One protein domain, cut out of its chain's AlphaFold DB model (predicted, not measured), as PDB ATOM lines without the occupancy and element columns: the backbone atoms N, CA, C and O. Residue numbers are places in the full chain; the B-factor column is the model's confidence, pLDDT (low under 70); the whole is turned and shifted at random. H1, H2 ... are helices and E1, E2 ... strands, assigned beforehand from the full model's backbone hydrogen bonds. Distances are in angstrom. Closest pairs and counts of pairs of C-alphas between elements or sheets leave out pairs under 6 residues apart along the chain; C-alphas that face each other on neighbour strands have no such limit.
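This is residues 9 to 75 of the 94 residues of an uncharacterized protein of Paracoccus sp. MKU1 (UniProt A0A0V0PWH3). A strongly twisted sheet of four strands, E4, E1, E5 and E6, and a two-stranded hairpin, E2 and E3, make a corner, and the helix H1 fills the angle between them, over one face of the four-stranded sheet and beside E2. The link between E2 and E3 lies at one end of the longest axis and E6 toward the other. The 67 printed residues hold one named helix and six named strands, in the order E1 E2 E3 E4 H1 E5 E6, and both sheets are antiparallel. The class is mixed, helices and strands. The whole is compact, with a radius of gyration of the C-alphas of 11.4 A and spans of 32 by 26 by 24 A.

E1, residues 9 to 12, is 10.1 A long and begins at C-alpha 9, (293.462, -13.018, 126.258). E2, residues 17 to 22, is 15.9 A long, and E3, residues 31 to 36, is 16.2 A long. E4, residues 40 to 43, spans 9.5 A. H1, residues 45 to 54, is 14.1 A long and begins at C-alpha 45, (300.022, -19.727, 129.949). E5, residues 59 to 63, is 13.1 A long. E6, residues 66 to 70, is 12.5 A long and ends at C-alpha 70, (300.535, -14.568, 116.358).

The larger sheet runs E4 E1 E5 E6, with E4 and E6 as edge strands. E4 and E1 are antiparallel at 130 degrees, with N 10 and O 41 2.8 A apart, within hydrogen-bond range. E1 and E5 are antiparallel at 165 degrees, with N 11 and O 60 at 2.8 A. E5 and E6 form a hairpin, with N 61 and O 68 at 2.8 A. H1 is on this sheet at a height of 9.1 A, over E1 and E5, and runs along the strands, at 17 degrees to E1 on the local plane. E4, H1 and E5 form a split strand-helix-strand unit, two strands running the same way with E1 between them, and its crossover is right-handed. E2 and E3 are a second hairpin, antiparallel at 162 degrees, with N 20 and O 33 at 2.9 A. The closest C-alphas of E1 and E3 are those of Leu 12 and Phe 35, 6.0 A apart. Those of E2 and H1 are Phe 22 and Gln 47, 6.5 A apart. E3 and H1 are apart, as are E2 and E5. In H1 every O i to N i+4 pair is within hydrogen-bond range.

The two C-alphas farthest apart are those of Lys 28 and Glu 66, at 33.6 A. The printed part has no cut. No link is long; that from E2 to E3 is short, and the others are tight. The mean pLDDT of the printed part is 76.6, and 15 residues are under 70, among them residues 23 to 27 and 70 to 75.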
ATOM      1  N   SER A   9     294.760 -13.016 126.929       85.44
ATOM      2  CA  SER A   9     293.462 -13.018 126.258       85.44
ATOM      3  C   SER A   9     293.668 -13.347 124.783       85.44
ATOM      4  O   SER A   9     294.342 -12.616 124.059       85.44
ATOM      5  N   ALA A  10     293.085 -14.449 124.327       85.31
ATOM      6  CA  ALA A  10     293.140 -14.898 122.945       85.31
ATOM      7  C   ALA A  10     291.881 -14.454 122.190       85.31
ATOM      8  O   ALA A  10     290.759 -14.693 122.634       85.31
ATOM      9  N   THR A  11     292.055 -13.824 121.033       87.81
ATOM     10  CA  THR A  11     290.968 -13.419 120.137       87.81
ATOM     11  C   THR A  11     291.140 -14.120 118.808       87.81
ATOM     12  O   THR A  11     292.140 -13.927 118.122       87.81
ATOM     13  N   LEU A  12     290.150 -14.916 118.421       87.25
ATOM     14  CA  LEU A  12     290.129 -15.530 117.100       87.25
ATOM     15  C   LEU A  12     289.849 -14.443 116.052       87.25
ATOM     16  O   LEU A  12     288.811 -13.782 116.120       87.25
ATOM     17  N   VAL A  13     290.750 -14.246 115.093       84.50
ATOM     18  CA  VAL A  13     290.594 -13.212 114.051       84.50
ATOM     19  C   VAL A  13     290.206 -13.806 112.696       84.50
ATOM     20  O   VAL A  13     289.420 -13.190 111.961       84.50
ATOM     21  N   SER A  14     290.639 -15.041 112.424       79.62
ATOM     22  CA  SER A  14     290.239 -15.839 111.259       79.62
ATOM     23  C   SER A  14     289.391 -17.049 111.661       79.62
ATOM     24  O   SER A  14     289.432 -17.496 112.798       79.62
ATOM     25  N   GLY A  15     288.582 -17.572 110.742       76.94
ATOM     26  CA  GLY A  15     287.621 -18.637 111.040       76.94
ATOM     27  C   GLY A  15     286.332 -18.130 111.707       76.94
ATOM     28  O   GLY A  15     286.195 -16.961 112.067       76.94
ATOM     29  N   LYS A  16     285.316 -18.998 111.803       77.81
ATOM     30  CA  LYS A  16     283.976 -18.643 112.327       77.81
ATOM     31  C   LYS A  16     283.856 -18.938 113.826       77.81
ATOM     32  O   LYS A  16     283.340 -18.125 114.594       77.81
ATOM     33  N   SER A  17     284.356 -20.098 114.223       85.62
ATOM     34  CA  SER A  17     284.456 -20.575 115.598       85.62
ATOM     35  C   SER A  17     285.500 -21.676 115.640       85.62
ATOM     36  O   SER A  17     285.533 -22.507 114.733       85.62
ATOM     37  N   TYR A  18     286.291 -21.708 116.699       80.81
ATOM     38  CA  TYR A  18     287.356 -22.678 116.881       80.81
ATOM     39  C   TYR A  18     287.258 -23.260 118.288       80.81
ATOM     40  O   TYR A  18     287.290 -22.513 119.261       80.81
ATOM     41  N   THR A  19     287.084 -24.575 118.400       86.00
ATOM     42  CA  THR A  19     287.036 -25.269 119.694       86.00
ATOM     43  C   THR A  19     288.326 -26.052 119.879       86.00
ATOM     44  O   THR A  19     288.658 -26.890 119.044       86.00
ATOM     45  N   MET A  20     289.031 -25.788 120.977       80.38
ATOM     46  CA  MET A  20     290.199 -26.550 121.404       80.38
ATOM     47  C   MET A  20     289.916 -27.289 122.695       80.38
ATOM     48  O   MET A  20     289.310 -26.749 123.620       80.38
ATOM     49  N   ILE A  21     290.422 -28.513 122.754       83.06
ATOM     50  CA  ILE A  21     290.437 -29.330 123.955       83.06
ATOM     51  C   ILE A  21     291.850 -29.238 124.515       83.06
ATOM     52  O   ILE A  21     292.767 -29.853 123.976       83.06
ATOM     53  N   PHE A  22     292.015 -28.459 125.577       78.31
ATOM     54  CA  PHE A  22     293.272 -28.386 126.307       78.31
ATOM     55  C   PHE A  22     293.322 -29.551 127.301       78.31
ATOM     56  O   PHE A  22     292.338 -29.768 128.024       78.31
ATOM     57  N   PRO A  23     294.433 -30.302 127.396       68.19
ATOM     58  CA  PRO A  23     294.666 -31.160 128.539       68.19
ATOM     59  C   PRO A  23     294.750 -30.217 129.740       68.19
ATOM     60  O   PRO A  23     295.679 -29.422 129.866       68.19
ATOM     61  N   GLY A  24     293.701 -30.201 130.562       64.88
ATOM     62  CA  GLY A  24     293.673 -29.356 131.747       64.88
ATOM     63  C   GLY A  24     294.831 -29.714 132.680       64.88
ATOM     64  O   GLY A  24     295.492 -30.740 132.522       64.88
ATOM     65  N   THR A  25     295.032 -28.916 133.728       61.62
ATOM     66  CA  THR A  25     295.918 -29.314 134.838       61.62
ATOM     67  C   THR A  25     295.482 -30.635 135.476       61.62
ATOM     68  O   THR A  25     296.282 -31.295 136.131       61.62
ATOM     69  N   ASP A  26     294.214 -31.015 135.276       64.31
ATOM     70  CA  ASP A  26     293.687 -32.323 135.620       64.31
ATOM     71  C   ASP A  26     293.544 -33.204 134.360       64.31
ATOM     72  O   ASP A  26     292.692 -32.938 133.506       64.31
ATOM     73  N   PRO A  27     294.345 -34.275 134.222       60.81
ATOM     74  CA  PRO A  27     294.310 -35.145 133.048       60.81
ATOM     75  C   PRO A  27     293.000 -35.940 132.908       60.81
ATOM     76  O   PRO A  27     292.775 -36.546 131.863       60.81
ATOM     77  N   LYS A  28     292.123 -35.956 133.925       76.00
ATOM     78  CA  LYS A  28     290.791 -36.579 133.836       76.00
ATOM     79  C   LYS A  28     289.706 -35.609 133.366       76.00
ATOM     80  O   LYS A  28     288.631 -36.058 132.975       76.00
ATOM     81  N   HIS A  29     289.982 -34.305 133.382       70.25
ATOM     82  CA  HIS A  29     289.031 -33.259 133.018       70.25
ATOM     83  C   HIS A  29     289.669 -32.299 132.008       70.25
ATOM     84  O   HIS A  29     290.133 -31.216 132.379       70.25
ATOM     85  N   PRO A  30     289.710 -32.680 130.717       77.44
ATOM     86  CA  PRO A  30     290.179 -31.770 129.685       77.44
ATOM     87  C   PRO A  30     289.305 -30.511 129.657       77.44
ATOM     88  O   PRO A  30     288.086 -30.569 129.816       77.44
ATOM     89  N   THR A  31     289.944 -29.358 129.478       80.75
ATOM     90  CA  THR A  31     289.258 -28.068 129.407       80.75
ATOM     91  C   THR A  31     288.946 -27.763 127.953       80.75
ATOM     92  O   THR A  31     289.847 -27.498 127.160       80.75
ATOM     93  N   GLU A  32     287.667 -27.781 127.596       86.06
ATOM     94  CA  GLU A  32     287.227 -27.365 126.270       86.06
ATOM     95  C   GLU A  32     286.995 -25.849 126.244       86.06
ATOM     96  O   GLU A  32     286.192 -25.312 127.013       86.06
ATOM     97  N   LEU A  33     287.692 -25.148 125.350       82.25
ATOM     98  CA  LEU A  33     287.471 -23.727 125.101       82.25
ATOM     99  C   LEU A  33     287.045 -23.500 123.658       82.25
ATOM    100  O   LEU A  33     287.731 -23.879 122.709       82.25
ATOM    101  N   THR A  34     285.927 -22.798 123.502       87.62
ATOM    102  CA  THR A  34     285.445 -22.323 122.206       87.62
ATOM    103  C   THR A  34     285.774 -20.850 122.018       87.62
ATOM    104  O   THR A  34     285.206 -19.978 122.682       87.62
ATOM    105  N   PHE A  35     286.636 -20.562 121.056       86.25
ATOM    106  CA  PHE A  35     286.930 -19.227 120.567       86.25
ATOM    107  C   PHE A  35     285.939 -18.854 119.465       86.25
ATOM    108  O   PHE A  35     285.673 -19.625 118.542       86.25
ATOM    109  N   LYS A  36     285.365 -17.658 119.563       89.31
ATOM    110  CA  LYS A  36     284.490 -17.093 118.532       89.31
ATOM    111  C   LYS A  36     285.201 -15.917 117.890       89.31
ATOM    112  O   LYS A  36     285.922 -15.187 118.568       89.31
ATOM    113  N   ARG A  37     284.981 -15.728 116.590       88.44
ATOM    114  CA  ARG A  37     285.627 -14.649 115.845       88.44
ATOM    115  C   ARG A  37     285.330 -13.286 116.478       88.44
ATOM    116  O   ARG A  37     284.167 -12.961 116.702       88.44
ATOM    117  N   GLY A  38     286.377 -12.509 116.744       86.38
ATOM    118  CA  GLY A  38     286.294 -11.175 117.342       86.38
ATOM    119  C   GLY A  38     285.902 -11.154 118.822       86.38
ATOM    120  O   GLY A  38     285.692 -10.074 119.366       86.38
ATOM    121  N   VAL A  39     285.792 -12.316 119.475       88.50
ATOM    122  CA  VAL A  39     285.475 -12.409 120.902       88.50
ATOM    123  C   VAL A  39     286.750 -12.782 121.662       88.50
ATOM    124  O   VAL A  39     287.204 -13.923 121.524       88.50
ATOM    125  N   PRO A  40     287.331 -11.858 122.451       86.31
ATOM    126  CA  PRO A  40     288.468 -12.170 123.302       86.31
ATOM    127  C   PRO A  40     288.050 -13.158 124.388       86.31
ATOM    128  O   PRO A  40     286.929 -13.111 124.904       86.31
ATOM    129  N   ARG A  41     288.957 -14.067 124.726       85.31
ATOM    130  CA  ARG A  41     288.731 -15.100 125.729       85.31
ATOM    131  C   ARG A  41     289.982 -15.282 126.562       85.31
ATOM    132  O   ARG A  41     291.070 -15.417 126.007       85.31
ATOM    133  N   ASP A  42     289.821 -15.267 127.874       85.31
ATOM    134  CA  ASP A  42     290.950 -15.404 128.785       85.31
ATOM    135  C   ASP A  42     291.478 -16.836 128.768       85.31
ATOM    136  O   ASP A  42     290.710 -17.800 128.826       85.31
ATOM    137  N   VAL A  43     292.796 -16.951 128.665       81.44
ATOM    138  CA  VAL A  43     293.526 -18.213 128.608       81.44
ATOM    139  C   VAL A  43     294.710 -18.184 129.573       81.44
ATOM    140  O   VAL A  43     295.252 -17.128 129.918       81.44
ATOM    141  N   THR A  44     295.101 -19.360 130.050       80.44
ATOM    142  CA  THR A  44     296.297 -19.546 130.877       80.44
ATOM    143  C   THR A  44     297.558 -19.616 130.012       80.44
ATOM    144  O   THR A  44     297.484 -19.718 128.790       80.44
ATOM    145  N   GLU A  45     298.733 -19.587 130.643       81.44
ATOM    146  CA  GLU A  45     300.022 -19.727 129.949       81.44
ATOM    147  C   GLU A  45     300.127 -21.062 129.190       81.44
ATOM    148  O   GLU A  45     300.395 -21.059 127.994       81.44
ATOM    149  N   ALA A  46     299.765 -22.178 129.833       78.94
ATOM    150  CA  ALA A  46     299.747 -23.496 129.192       78.94
ATOM    151  C   ALA A  46     298.773 -23.565 127.999       78.94
ATOM    152  O   ALA A  46     299.065 -24.177 126.976       78.94
ATOM    153  N   GLN A  47     297.611 -22.909 128.109       80.81
ATOM    154  CA  GLN A  47     296.655 -22.821 127.002       80.81
ATOM    155  C   GLN A  47     297.185 -21.943 125.864       80.81
ATOM    156  O   GLN A  47     296.949 -22.243 124.699       80.81
ATOM    157  N   LYS A  48     297.909 -20.866 126.181       82.56
ATOM    158  CA  LYS A  48     298.579 -20.017 125.195       82.56
ATOM    159  C   LYS A  48     299.652 -20.797 124.428       82.56
ATOM    160  O   LYS A  48     299.654 -20.720 123.206       82.56
ATOM    161  N   GLU A  49     300.483 -21.587 125.107       81.44
ATOM    162  CA  GLU A  49     301.494 -22.435 124.452       81.44
ATOM    163  C   GLU A  49     300.852 -23.475 123.524       81.44
ATOM    164  O   GLU A  49     301.254 -23.632 122.372       81.44
ATOM    165  N   GLU A  50     299.785 -24.133 123.980       80.75
ATOM    166  CA  GLU A  50     299.026 -25.056 123.132       80.75
ATOM    167  C   GLU A  50     298.350 -24.352 121.948       80.75
ATOM    168  O   GLU A  50     298.278 -24.926 120.863       80.75
ATOM    169  N   LEU A  51     297.856 -23.121 122.122       78.62
ATOM    170  CA  LEU A  51     297.332 -22.313 121.018       78.62
ATOM    171  C   LEU A  51     298.435 -22.010 120.005       78.62
ATOM    172  O   LEU A  51     298.215 -22.179 118.816       78.62
ATOM    173  N   GLU A  52     299.629 -21.617 120.429       77.50
ATOM    174  CA  GLU A  52     300.733 -21.367 119.495       77.50
ATOM    175  C   GLU A  52     301.156 -22.628 118.731       77.50
ATOM    176  O   GLU A  52     301.444 -22.561 117.534       77.50
ATOM    177  N   GLU A  53     301.156 -23.784 119.397       76.44
ATOM    178  CA  GLU A  53     301.552 -25.053 118.785       76.44
ATOM    179  C   GLU A  53     300.465 -25.616 117.851       76.44
ATOM    180  O   GLU A  53     300.748 -26.073 116.734       76.44
ATOM    181  N   LYS A  54     299.203 -25.590 118.296       74.12
ATOM    182  CA  LYS A  54     298.095 -26.333 117.676       74.12
ATOM    183  C   LYS A  54     297.051 -25.471 116.985       74.12
ATOM    184  O   LYS A  54     296.266 -26.046 116.225       74.12
ATOM    185  N   ALA A  55     297.025 -24.148 117.185       69.44
ATOM    186  CA  ALA A  55     296.028 -23.295 116.537       69.44
ATOM    187  C   ALA A  55     296.051 -23.520 115.027       69.44
ATOM    188  O   ALA A  55     297.098 -23.485 114.384       69.44
ATOM    189  N   VAL A  56     294.892 -23.815 114.455       66.00
ATOM    190  CA  VAL A  56     294.756 -24.037 113.007       66.00
ATOM    191  C   VAL A  56     294.437 -22.719 112.291       66.00
ATOM    192  O   VAL A  56     294.728 -22.569 111.109       66.00
ATOM    193  N   ASP A  57     293.907 -21.748 113.034       74.88
ATOM    194  CA  ASP A  57     293.470 -20.441 112.558       74.88
ATOM    195  C   ASP A  57     294.346 -19.302 113.106       74.88
ATOM    196  O   ASP A  57     295.167 -19.485 114.005       74.88
ATOM    197  N   GLU A  58     294.166 -18.097 112.560       82.12
ATOM    198  CA  GLU A  58     294.832 -16.891 113.056       82.12
ATOM    199  C   GLU A  58     294.192 -16.406 114.363       82.12
ATOM    200  O   GLU A  58     292.978 -16.164 114.435       82.12
ATOM    201  N   ILE A  59     295.029 -16.247 115.389       80.94
ATOM    202  CA  ILE A  59     294.628 -15.848 116.736       80.94
ATOM    203  C   ILE A  59     295.538 -14.709 117.200       80.94
ATOM    204  O   ILE A  59     296.753 -14.723 117.021       80.94
ATOM    205  N   THR A  60     294.937 -13.698 117.810       84.06
ATOM    206  CA  THR A  60     295.653 -12.597 118.446       84.06
ATOM    207  C   THR A  60     295.709 -12.836 119.948       84.06
ATOM    208  O   THR A  60     294.669 -13.009 120.579       84.06
ATOM    209  N   LEU A  61     296.904 -12.816 120.532       84.56
ATOM    210  CA  LEU A  61     297.137 -12.986 121.963       84.56
ATOM    211  C   LEU A  61     297.457 -11.627 122.591       84.56
ATOM    212  O   LEU A  61     298.370 -10.927 122.169       84.56
ATOM    213  N   THR A  62     296.704 -11.231 123.609       83.12
ATOM    214  CA  THR A  62     296.942  -9.997 124.369       83.12
ATOM    215  C   THR A  62     297.425 -10.350 125.766       83.12
ATOM    216  O   THR A  62     296.802 -11.175 126.424       83.12
ATOM    217  N   TYR A  63     298.508  -9.732 126.228       80.56
ATOM    218  CA  TYR A  63     299.075  -9.932 127.560       80.56
ATOM    219  C   TYR A  63     299.270  -8.588 128.254       80.56
ATOM    220  O   TYR A  63     299.982  -7.728 127.744       80.56
ATOM    221  N   GLY A  64     298.636  -8.388 129.414       70.94
ATOM    222  CA  GLY A  64     298.856  -7.185 130.232       70.94
ATOM    223  C   GLY A  64     298.587  -5.844 129.525       70.94
ATOM    224  O   GLY A  64     299.150  -4.832 129.927       70.94
ATOM    225  N   GLY A  65     297.755  -5.832 128.477       68.06
ATOM    226  CA  GLY A  65     297.474  -4.647 127.653       68.06
ATOM    227  C   GLY A  65     298.321  -4.523 126.380       68.06
ATOM    228  O   GLY A  65     298.021  -3.676 125.543       68.06
ATOM    229  N   GLU A  66     299.324  -5.381 126.183       72.94
ATOM    230  CA  GLU A  66     300.047  -5.499 124.916       72.94
ATOM    231  C   GLU A  66     299.423  -6.585 124.040       72.94
ATOM    232  O   GLU A  66     299.355  -7.755 124.417       72.94
ATOM    233  N   THR A  67     298.978  -6.205 122.847       76.19
ATOM    234  CA  THR A  67     298.403  -7.124 121.862       76.19
ATOM    235  C   THR A  67     299.478  -7.585 120.884       76.19
ATOM    236  O   THR A  67     300.072  -6.774 120.173       76.19
ATOM    237  N   ARG A  68     299.704  -8.899 120.807       69.94
ATOM    238  CA  ARG A  68     300.544  -9.547 119.798       69.94
ATOM    239  C   ARG A  68     299.689 -10.441 118.912       69.94
ATOM    240  O   ARG A  68     299.043 -11.378 119.370       69.94
ATOM    241  N   THR A  69     299.684 -10.154 117.618       70.31
ATOM    242  CA  THR A  69     299.070 -11.051 116.637       70.31
ATOM    243  C   THR A  69     300.063 -12.153 116.299       70.31
ATOM    244  O   THR A  69     301.106 -11.879 115.703       70.31
ATOM    245  N   GLU A  70     299.744 -13.386 116.689       60.62
ATOM    246  CA  GLU A  70     300.535 -14.568 116.358       60.62
ATOM    247  C   GLU A  70     299.770 -15.424 115.355       60.62
ATOM    248  O   GLU A  70     298.975 -16.302 115.672       60.62
ATOM    249  N   THR A  71     300.019 -15.137 114.082       56.31
ATOM    250  CA  THR A  71     299.559 -15.974 112.984       56.31
ATOM    251  C   THR A  71     300.497 -17.180 112.874       56.31
ATOM    252  O   THR A  71     301.674 -17.021 112.534       56.31
ATOM    253  N   ARG A  72     299.991 -18.409 113.055       51.28
ATOM    254  CA  ARG A  72     300.742 -19.653 112.757       51.28
ATOM    255  C   ARG A  72     301.164 -19.782 111.277       51.28
ATOM    256  O   ARG A  72     301.882 -20.707 110.904       51.28
ATOM    257  N   ALA A  73     300.842 -18.810 110.423       47.38
ATOM    258  CA  ALA A  73     301.451 -18.662 109.101       47.38
ATOM    259  C   ALA A  73     302.984 -18.452 109.132       47.38
ATOM    260  O   ALA A  73     303.594 -18.381 108.074       47.38
ATOM    261  N   LYS A  74     303.626 -18.357 110.309       48.16
ATOM    262  CA  LYS A  74     305.095 -18.388 110.420       48.16
ATOM    263  C   LYS A  74     305.707 -19.799 110.471       48.16
ATOM    264  O   LYS A  74     306.903 -19.911 110.222       48.16
ATOM    265  N   PHE A  75     304.930 -20.853 110.768       42.84
ATOM    266  CA  PHE A  75     305.417 -22.251 110.775       42.84
ATOM    267  C   PHE A  75     304.829 -23.129 109.668       42.84
ATOM    268  O   PHE A  75     305.453 -24.115 109.278       42.84
TER     269      PHE A  75